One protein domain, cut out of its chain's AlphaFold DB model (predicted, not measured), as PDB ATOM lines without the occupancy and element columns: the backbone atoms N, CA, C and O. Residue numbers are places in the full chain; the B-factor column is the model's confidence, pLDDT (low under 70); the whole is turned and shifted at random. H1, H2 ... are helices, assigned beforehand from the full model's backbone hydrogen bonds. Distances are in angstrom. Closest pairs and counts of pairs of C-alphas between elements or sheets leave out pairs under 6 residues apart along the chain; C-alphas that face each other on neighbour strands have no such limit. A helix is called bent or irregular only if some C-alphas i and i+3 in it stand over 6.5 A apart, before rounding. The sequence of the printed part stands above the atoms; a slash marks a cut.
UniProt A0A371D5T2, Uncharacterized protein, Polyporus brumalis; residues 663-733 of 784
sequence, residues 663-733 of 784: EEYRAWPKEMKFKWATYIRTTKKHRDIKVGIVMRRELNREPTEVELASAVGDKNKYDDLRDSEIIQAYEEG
ATOM      1  N   GLU A 663      31.833 -27.728  42.492       97.19
ATOM      2  CA  GLU A 663      31.256 -26.411  42.781       97.19
ATOM      3  C   GLU A 663      30.931 -25.634  41.503       97.19
ATOM      4  O   GLU A 663      29.825 -25.114  41.378       97.19
ATOM      5  N   GLU A 664      31.835 -25.633  40.516       96.88
ATOM      6  CA  GLU A 664      31.572 -25.062  39.190       96.88
ATOM      7  C   GLU A 664      30.396 -25.771  38.513       96.88
ATOM      8  O   GLU A 664      29.510 -25.112  37.974       96.88
ATOM      9  N   TYR A 665      30.337 -27.107  38.589       97.69
ATOM     10  CA  TYR A 665      29.186 -27.851  38.082       97.69
ATOM     11  C   TYR A 665      27.915 -27.547  38.888       97.69
ATOM     12  O   TYR A 665      26.855 -27.349  38.298       97.69
ATOM     13  N   ARG A 666      27.987 -27.425  40.223       97.56
ATOM     14  CA  ARG A 666      26.843 -26.987  41.048       97.56
ATOM     15  C   ARG A 666      26.352 -25.582  40.687       97.56
ATOM     16  O   ARG A 666      25.144 -25.362  40.761       97.56
ATOM     17  N   ALA A 667      27.220 -24.680  40.235       96.81
ATOM     18  CA  ALA A 667      26.837 -23.352  39.758       96.81
ATOM     19  C   ALA A 667      26.117 -23.361  38.390       96.81
ATOM     20  O   ALA A 667      25.512 -22.356  38.019       96.81
ATOM     21  N   TRP A 668      26.131 -24.474  37.642       97.06
ATOM     22  CA  TRP A 668      25.463 -24.551  36.338       97.06
ATOM     23  C   TRP A 668      23.937 -24.357  36.436       97.06
ATOM     24  O   TRP A 668      23.294 -24.913  37.337       97.06
ATOM     25  N   PRO A 669      23.314 -23.679  35.450       96.56
ATOM     26  CA  PRO A 669      21.862 -23.614  35.321       96.56
ATOM     27  C   PRO A 669      21.217 -25.008  35.318       96.56
ATOM     28  O   PRO A 669      21.656 -25.914  34.603       96.56
ATOM     29  N   LYS A 670      20.131 -25.175  36.087       96.75
ATOM     30  CA  LYS A 670      19.410 -26.455  36.246       96.75
ATOM     31  C   LYS A 670      18.993 -27.074  34.907       96.75
ATOM     32  O   LYS A 670      19.096 -28.286  34.733       96.75
ATOM     33  N   GLU A 671      18.575 -26.242  33.956       95.88
ATOM     34  CA  GLU A 671      18.220 -26.650  32.592       95.88
ATOM     35  C   GLU A 671      19.390 -27.326  31.867       95.88
ATOM     36  O   GLU A 671      19.216 -28.373  31.247       95.88
ATOM     37  N   MET A 672      20.602 -26.775  31.995       96.44
ATOM     38  CA  MET A 672      21.797 -27.330  31.361       96.44
ATOM     39  C   MET A 672      22.268 -28.613  32.038       96.44
ATOM     40  O   MET A 672      22.616 -29.560  31.334       96.44
ATOM     41  N   LYS A 673      22.210 -28.693  33.375       97.50
ATOM     42  CA  LYS A 673      22.453 -29.948  34.110       97.50
ATOM     43  C   LYS A 673      21.516 -31.058  33.633       97.50
ATOM     44  O   LYS A 673      21.978 -32.149  33.309       97.50
ATOM     45  N   PHE A 674      20.219 -30.761  33.516       97.50
ATOM     46  CA  PHE A 674      19.224 -31.710  33.017       97.50
ATOM     47  C   PHE A 674      19.496 -32.113  31.564       97.50
ATOM     48  O   PHE A 674      19.566 -33.301  31.266       97.50
ATOM     49  N   LYS A 675      19.758 -31.149  30.672       96.50
ATOM     50  CA  LYS A 675      20.078 -31.413  29.260       96.50
ATOM     51  C   LYS A 675      21.310 -32.315  29.100       96.50
ATOM     52  O   LYS A 675      21.292 -33.245  28.292       96.50
ATOM     53  N   TRP A 676      22.356 -32.088  29.897       97.56
ATOM     54  CA  TRP A 676      23.542 -32.949  29.945       97.56
ATOM     55  C   TRP A 676      23.248 -34.336  30.524       97.56
ATOM     56  O   TRP A 676      23.687 -35.327  29.942       97.56
ATOM     57  N   ALA A 677      22.474 -34.435  31.606       97.62
ATOM     58  CA  ALA A 677      22.076 -35.713  32.189       97.62
ATOM     59  C   ALA A 677      21.250 -36.563  31.212       97.62
ATOM     60  O   ALA A 677      21.615 -37.709  30.949       97.62
ATOM     61  N   THR A 678      20.233 -35.982  30.565       97.06
ATOM     62  CA  THR A 678      19.442 -36.662  29.532       97.06
ATOM     63  C   THR A 678      20.312 -37.078  28.339       97.06
ATOM     64  O   THR A 678      20.153 -38.186  27.820       97.06
ATOM     65  N   TYR A 679      21.279 -36.250  27.921       95.69
ATOM     66  CA  TYR A 679      22.232 -36.602  26.861       95.69
ATOM     67  C   TYR A 679      23.121 -37.801  27.241       95.69
ATOM     68  O   TYR A 679      23.264 -38.734  26.447       95.69
ATOM     69  N   ILE A 680      23.659 -37.820  28.466       95.94
ATOM     70  CA  ILE A 680      24.443 -38.934  29.026       95.94
ATOM     71  C   ILE A 680      23.583 -40.203  29.130       95.94
ATOM     72  O   ILE A 680      24.012 -41.271  28.693       95.94
ATOM     73  N   ARG A 681      22.349 -40.092  29.641       96.38
ATOM     74  CA  ARG A 681      21.410 -41.211  29.808       96.38
ATOM     75  C   ARG A 681      21.090 -41.903  28.482       96.38
ATOM     76  O   ARG A 681      21.182 -43.131  28.380       96.38
ATOM     77  N   THR A 682      20.720 -41.111  27.476       94.81
ATOM     78  CA  THR A 682      20.233 -41.586  26.169       94.81
ATOM     79  C   THR A 682      21.349 -42.034  25.222       94.81
ATOM     80  O   THR A 682      21.142 -42.935  24.405       94.81
ATOM     81  N   THR A 683      22.548 -41.454  25.318       92.56
ATOM     82  CA  THR A 683      23.621 -41.704  24.347       92.56
ATOM     83  C   THR A 683      24.477 -42.911  24.735       92.56
ATOM     84  O   THR A 683      25.191 -42.898  25.735       92.56
ATOM     85  N   LYS A 684      24.521 -43.932  23.866       91.44
ATOM     86  CA  LYS A 684      25.329 -45.157  24.062       91.44
ATOM     87  C   LYS A 684      26.830 -44.907  24.305       91.44
ATOM     88  O   LYS A 684      27.482 -45.749  24.909       91.44
ATOM     89  N   LYS A 685      27.369 -43.765  23.852       90.25
ATOM     90  CA  LYS A 685      28.771 -43.343  24.057       90.25
ATOM     91  C   LYS A 685      29.147 -43.225  25.541       90.25
ATOM     92  O   LYS A 685      30.308 -43.425  25.862       90.25
ATOM     93  N   HIS A 686      28.190 -42.912  26.414       93.75
ATOM     94  CA  HIS A 686      28.417 -42.637  27.837       93.75
ATOM     95  C   HIS A 686      28.107 -43.840  28.741       93.75
ATOM     96  O   HIS A 686      27.680 -43.686  29.885       93.75
ATOM     97  N   ARG A 687      28.256 -45.061  28.211       93.81
ATOM     98  CA  ARG A 687      27.946 -46.295  28.943       93.81
ATOM     99  C   ARG A 687      28.802 -46.451  30.199       93.81
ATOM    100  O   ARG A 687      28.263 -46.788  31.244       93.81
ATOM    101  N   ASP A 688      30.092 -46.179  30.062       93.88
ATOM    102  CA  ASP A 688      31.105 -46.081  31.114       93.88
ATOM    103  C   ASP A 688      30.611 -45.296  32.341       93.88
ATOM    104  O   ASP A 688      30.591 -45.818  33.454       93.88
ATOM    105  N   ILE A 689      30.109 -44.080  32.116       95.94
ATOM    106  CA  ILE A 689      29.586 -43.191  33.161       95.94
ATOM    107  C   ILE A 689      28.338 -43.804  33.813       95.94
ATOM    108  O   ILE A 689      28.222 -43.839  35.038       95.94
ATOM    109  N   LYS A 690      27.400 -44.323  33.004       96.25
ATOM    110  CA  LYS A 690      26.150 -44.915  33.517       96.25
ATOM    111  C   LYS A 690      26.409 -46.142  34.390       96.25
ATOM    112  O   LYS A 690      25.822 -46.249  35.463       96.25
ATOM    113  N   VAL A 691      27.304 -47.028  33.948       96.06
ATOM    114  CA  VAL A 691      27.735 -48.205  34.712       96.06
ATOM    115  C   VAL A 691      28.371 -47.752  36.027       96.06
ATOM    116  O   VAL A 691      27.946 -48.200  37.086       96.06
ATOM    117  N   GLY A 692      29.313 -46.802  35.982       96.00
ATOM    118  CA  GLY A 692      29.981 -46.278  37.176       96.00
ATOM    119  C   GLY A 692      29.012 -45.717  38.223       96.00
ATOM    120  O   GLY A 692      29.179 -45.979  39.412       96.00
ATOM    121  N   ILE A 693      27.964 -44.998  37.809       97.38
ATOM    122  CA  ILE A 693      26.947 -44.474  38.736       97.38
ATOM    123  C   ILE A 693      26.093 -45.606  39.333       97.38
ATOM    124  O   ILE A 693      25.894 -45.631  40.550       97.38
ATOM    125  N   VAL A 694      25.622 -46.559  38.519       97.25
ATOM    126  CA  VAL A 694      24.806 -47.688  39.010       97.25
ATOM    127  C   VAL A 694      25.605 -48.585  39.960       97.25
ATOM    128  O   VAL A 694      25.129 -48.884  41.053       97.25
ATOM    129  N   MET A 695      26.850 -48.930  39.620       96.75
ATOM    130  CA  MET A 695      27.686 -49.781  40.472       96.75
ATOM    131  C   MET A 695      27.999 -49.137  41.823       96.75
ATOM    132  O   MET A 695      27.996 -49.831  42.834       96.75
ATOM    133  N   ARG A 696      28.195 -47.811  41.896       97.50
ATOM    134  CA  ARG A 696      28.331 -47.119  43.193       97.50
ATOM    135  C   ARG A 696      27.081 -47.221  44.058       97.50
ATOM    136  O   ARG A 696      27.200 -47.324  45.276       97.50
ATOM    137  N   ARG A 697      25.895 -47.155  43.446       96.81
ATOM    138  CA  ARG A 697      24.600 -47.272  44.135       96.81
ATOM    139  C   ARG A 697      24.387 -48.687  44.684       96.81
ATOM    140  O   ARG A 697      23.825 -48.839  45.760       96.81
ATOM    141  N   GLU A 698      24.845 -49.705  43.961       96.25
ATOM    142  CA  GLU A 698      24.719 -51.116  44.352       96.25
ATOM    143  C   GLU A 698      25.787 -51.539  45.374       96.25
ATOM    144  O   GLU A 698      25.469 -52.157  46.388       96.25
ATOM    145  N   LEU A 699      27.051 -51.169  45.146       96.69
ATOM    146  CA  LEU A 699      28.191 -51.573  45.978       96.69
ATOM    147  C   LEU A 699      28.423 -50.663  47.194       96.69
ATOM    148  O   LEU A 699      29.160 -51.045  48.098       96.69
ATOM    149  N   ASN A 700      27.835 -49.460  47.220       96.38
ATOM    150  CA  ASN A 700      28.050 -48.426  48.247       96.38
ATOM    151  C   ASN A 700      29.533 -48.031  48.452       96.38
ATOM    152  O   ASN A 700      29.926 -47.535  49.506       96.38
ATOM    153  N   ARG A 701      30.356 -48.219  47.412       96.94
ATOM    154  CA  ARG A 701      31.771 -47.825  47.316       96.94
ATOM    155  C   ARG A 701      32.118 -47.461  45.873       96.94
ATOM    156  O   ARG A 701      31.307 -47.669  44.972       96.94
ATOM    157  N   GLU A 702      33.331 -46.968  45.633       96.56
ATOM    158  CA  GLU A 702      33.839 -46.848  44.261       96.56
ATOM    159  C   GLU A 702      34.007 -48.260  43.644       96.56
ATOM    160  O   GLU A 702      34.570 -49.153  44.299       96.56
ATOM    161  N   PRO A 703      33.499 -48.511  42.421       96.56
ATOM    162  CA  PRO A 703      33.785 -49.743  41.696       96.56
ATOM    163  C   PRO A 703      35.266 -49.790  41.312       96.56
ATOM    164  O   PRO A 703      35.851 -48.784  40.912       96.56
ATOM    165  N   THR A 704      35.874 -50.968  41.404       96.69
ATOM    166  CA  THR A 704      37.239 -51.182  40.910       96.69
ATOM    167  C   THR A 704      37.267 -51.162  39.380       96.69
ATOM    168  O   THR A 704      36.257 -51.411  38.719       96.69
ATOM    169  N   GLU A 705      38.433 -50.891  38.788       93.06
ATOM    170  CA  GLU A 705      38.580 -50.817  37.325       93.06
ATOM    171  C   GLU A 705      38.199 -52.143  36.632       93.06
ATOM    172  O   GLU A 705      37.581 -52.126  35.569       93.06
ATOM    173  N   VAL A 706      38.473 -53.288  37.271       96.19
ATOM    174  CA  VAL A 706      38.107 -54.630  36.776       96.19
ATOM    175  C   VAL A 706      36.589 -54.843  36.791       96.19
ATOM    176  O   VAL A 706      36.019 -55.313  35.806       96.19
ATOM    177  N   GLU A 707      35.924 -54.458  37.883       96.38
ATOM    178  CA  GLU A 707      34.463 -54.514  38.009       96.38
ATOM    179  C   GLU A 707      33.783 -53.620  36.962       96.38
ATOM    180  O   GLU A 707      32.862 -54.064  36.275       96.38
ATOM    181  N   LEU A 708      34.282 -52.392  36.788       95.06
ATOM    182  CA  LEU A 708      33.770 -51.442  35.803       95.06
ATOM    183  C   LEU A 708      33.971 -51.952  34.368       95.06
ATOM    184  O   LEU A 708      33.039 -51.894  33.569       95.06
ATOM    185  N   ALA A 709      35.150 -52.489  34.038       94.12
ATOM    186  CA  ALA A 709      35.432 -53.048  32.715       94.12
ATOM    187  C   ALA A 709      34.530 -54.253  32.391       94.12
ATOM    188  O   ALA A 709      33.985 -54.328  31.287       94.12
ATOM    189  N   SER A 710      34.307 -55.152  33.360       95.12
ATOM    190  CA  SER A 710      33.373 -56.275  33.207       95.12
ATOM    191  C   SER A 710      31.943 -55.785  32.949       95.12
ATOM    192  O   SER A 710      31.317 -56.170  31.963       95.12
ATOM    193  N   ALA A 711      31.447 -54.872  33.786       95.00
ATOM    194  CA  ALA A 711      30.082 -54.354  33.712       95.00
ATOM    195  C   ALA A 711      29.823 -53.480  32.461       95.00
ATOM    196  O   ALA A 711      28.726 -53.466  31.898       95.00
ATOM    197  N   VAL A 712      30.847 -52.785  31.947       94.31
ATOM    198  CA  VAL A 712      30.795 -52.103  30.641       94.31
ATOM    199  C   VAL A 712      30.723 -53.104  29.478       94.31
ATOM    200  O   VAL A 712      30.114 -52.783  28.451       94.31
ATOM    201  N   GLY A 713      31.301 -54.300  29.628       93.19
ATOM    202  CA  GLY A 713      31.264 -55.389  28.644       93.19
ATOM    203  C   GLY A 713      29.950 -56.180  28.610       93.19
ATOM    204  O   GLY A 713      29.553 -56.653  27.542       93.19
ATOM    205  N   ASP A 714      29.241 -56.276  29.739       93.12
ATOM    206  CA  ASP A 714      27.952 -56.973  29.847       93.12
ATOM    207  C   ASP A 714      26.921 -56.479  28.822       93.12
ATOM    208  O   ASP A 714      27.014 -55.382  28.282       93.12
ATOM    209  N   LYS A 715      25.854 -57.242  28.556       88.44
ATOM    210  CA  LYS A 715      24.722 -56.764  27.724       88.44
ATOM    211  C   LYS A 715      23.601 -56.113  28.542       88.44
ATOM    212  O   LYS A 715      22.612 -55.656  27.968       88.44
ATOM    213  N   ASN A 716      23.780 -56.031  29.861       81.25
ATOM    214  CA  ASN A 716      22.823 -55.438  30.786       81.25
ATOM    215  C   ASN A 716      22.613 -53.952  30.486       81.25
ATOM    216  O   ASN A 716      23.555 -53.186  30.247       81.25
ATOM    217  N   LYS A 717      21.345 -53.552  30.455       75.69
ATOM    218  CA  LYS A 717      20.954 -52.184  30.144       75.69
ATOM    219  C   LYS A 717      20.796 -51.386  31.431       75.69
ATOM    220  O   LYS A 717      19.794 -51.526  32.121       75.69
ATOM    221  N   TYR A 718      21.760 -50.508  31.687       89.19
ATOM    222  CA  TYR A 718      21.701 -49.439  32.692       89.19
ATOM    223  C   TYR A 718      20.758 -48.316  32.206       89.19
ATOM    224  O   TYR A 718      21.177 -47.181  31.949       89.19
ATOM    225  N   ASP A 719      19.505 -48.695  31.938       88.94
ATOM    226  CA  ASP A 719      18.422 -47.844  31.424       88.94
ATOM    227  C   ASP A 719      17.488 -47.370  32.559       88.94
ATOM    228  O   ASP A 719      16.666 -46.480  32.350       88.94
ATOM    229  N   ASP A 720      17.634 -47.940  33.760       94.50
ATOM    230  CA  ASP A 720      16.932 -47.578  35.000       94.50
ATOM    231  C   ASP A 720      17.470 -46.289  35.651       94.50
ATOM    232  O   ASP A 720      16.787 -45.668  36.467       94.50
ATOM    233  N   LEU A 721      18.688 -45.883  35.279       96.94
ATOM    234  CA  LEU A 721      19.364 -44.692  35.782       96.94
ATOM    235  C   LEU A 721      18.561 -43.421  35.460       96.94
ATOM    236  O   LEU A 721      18.235 -43.150  34.301       96.94
ATOM    237  N   ARG A 722      18.268 -42.608  36.476       97.81
ATOM    238  CA  ARG A 722      17.502 -41.358  36.351       97.81
ATOM    239  C   ARG A 722      18.414 -40.158  36.110       97.81
ATOM    240  O   ARG A 722      19.531 -40.097  36.617       97.81
ATOM    241  N   ASP A 723      17.898 -39.143  35.413       98.19
ATOM    242  CA  ASP A 723      18.647 -37.901  35.150       98.19
ATOM    243  C   ASP A 723      19.104 -37.215  36.453       98.19
ATOM    244  O   ASP A 723      20.210 -36.686  36.514       98.19
ATOM    245  N   SER A 724      18.313 -37.298  37.529       98.19
ATOM    246  CA  SER A 724      18.688 -36.788  38.857       98.19
ATOM    247  C   SER A 724      19.895 -37.500  39.476       98.19
ATOM    248  O   SER A 724      20.712 -36.846  40.111       98.19
ATOM    249  N   GLU A 725      20.029 -38.817  39.279       98.12
ATOM    250  CA  GLU A 725      21.158 -39.607  39.801       98.12
ATOM    251  C   GLU A 725      22.456 -39.245  39.059       98.12
ATOM    252  O   GLU A 725      23.525 -39.194  39.666       98.12
ATOM    253  N   ILE A 726      22.356 -38.908  37.766       98.25
ATOM    254  CA  ILE A 726      23.479 -38.376  36.981       98.25
ATOM    255  C   ILE A 726      23.868 -36.981  37.476       98.25
ATOM    256  O   ILE A 726      25.040 -36.763  37.763       98.25
ATOM    257  N   ILE A 727      22.915 -36.050  37.617       98.50
ATOM    258  CA  ILE A 727      23.199 -34.689  38.115       98.50
ATOM    259  C   ILE A 727      23.891 -34.758  39.482       98.50
ATOM    260  O   ILE A 727      24.958 -34.172  39.650       98.50
ATOM    261  N   GLN A 728      23.332 -35.533  40.415       98.38
ATOM    262  CA  GLN A 728      23.876 -35.705  41.759       98.38
ATOM    263  C   GLN A 728      25.320 -36.235  41.737       98.38
ATOM    264  O   GLN A 728      26.174 -35.699  42.440       98.38
ATOM    265  N   ALA A 729      25.631 -37.223  40.890       98.00
ATOM    266  CA  ALA A 729      26.987 -37.764  40.786       98.00
ATOM    267  C   ALA A 729      28.032 -36.712  40.359       98.00
ATOM    268  O   ALA A 729      29.162 -36.752  40.847       98.00
ATOM    269  N   TYR A 730      27.670 -35.756  39.495       98.25
ATOM    270  CA  TYR A 730      28.550 -34.638  39.122       98.25
ATOM    271  C   TYR A 730      28.582 -33.527  40.188       98.25
ATOM    272  O   TYR A 730      29.644 -32.975  40.466       98.25
ATOM    273  N   GLU A 731      27.453 -33.211  40.833       98.12
ATOM    274  CA  GLU A 731      27.391 -32.207  41.912       98.12
ATOM    275  C   GLU A 731      28.171 -32.625  43.171       98.12
ATOM    276  O   GLU A 731      28.700 -31.776  43.891       98.12
ATOM    277  N   GLU A 732      28.294 -33.927  43.419       97.94
ATOM    278  CA  GLU A 732      29.136 -34.511  44.469       97.94
ATOM    279  C   GLU A 732      30.602 -34.696  44.034       97.94
ATOM    280  O   GLU A 732      31.445 -35.042  44.857       97.94
ATOM    281  N   GLY A 733      30.927 -34.491  42.751       96.88
ATOM    282  CA  GLY A 733      32.267 -34.720  42.198       96.88
ATOM    283  C   GLY A 733      32.661 -36.195  42.055       96.88
ATOM    284  O   GLY A 733      33.842 -36.489  41.875       96.88
TER     285      GLY A 733
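What this domain is: This is residues 663 to 733 of the 784 residues of an uncharacterized protein of Polyporus brumalis (UniProt A0A371D5T2). Two helices, H2 and H3, meet at a corner as an L, and H5 sits inside that L, packed on both of them. H4 covers the other side of H3, away from H5, and the short H1 packs on the last part of H5. The printed part has 71 residues, with five named helices in the order H1, H2, H3, H4, H5 and no named strand; the class is all helix. It is compact, with a radius of gyration of the C-alphas of 12.3 A, and the C-alphas span 35 by 23 by 16 A.

Where its parts are: Find C-alpha 663 at (31.256, -26.411, 42.781); there H1 begins, residues 663 to 666. After a tight link, H2 takes residues 670 to 682 and runs 18.2 A from first to last C-alpha. One residue on, C-alpha 684 at (25.329, -45.157, 24.062) begins H3, residues 684 to 699, the longest helix at 23.0 A. H3 is irregular, with C-alphas 685 and 688 standing 7.9 A apart, and it has a kink of 25 degrees near residue 691. Next come H4, residues 705 to 713, 12.2 A long, and H5, residues 723 to 731, 12.4 A long, which ends at C-alpha 731, (27.391, -32.207, 41.912).

How they stand to each other: Begin with H3 and H5, the hub, each touching three other helices. They touch each other about perpendicular, at 79 degrees, closest at the C-alphas of Ile 693 and Ala 729, 7.0 A; H3 does so with residues 690 to 693 alone. H2 and H5 touch at a steep tilt of 66 degrees, opposite ways, closest at the C-alphas of Ala 677 and Asp 723, 5.0 A. H2 and H3 touch only at the corner, about perpendicular at 82 degrees, closest at the C-alphas of Ile 680 and His 686, 5.6 A. Look next at H4: it touches H3 at a steep tilt of 54 degrees, opposite ways, closest at the C-alphas of Asp 688 and Val 712, 6.0 A. H1 touches H5, closest at the C-alphas of Arg 666 and Glu 731, 5.3 A. H2 and H4 are apart. In H2, H4 and H5 every O i to N i+4 pair is within hydrogen-bond range, in H3 10 of 12 are, and H1 is too short for such a pair.

The domain as a whole: The two C-alphas farthest apart are those of Ala 667 and Lys 715, 35.6 A. The printed part has no cut, and no link is long; the one from H4 to H5, with 9 residues between them, is short but not tight. The model's mean pLDDT over the printed part is 95.4, and no printed residue is under 70.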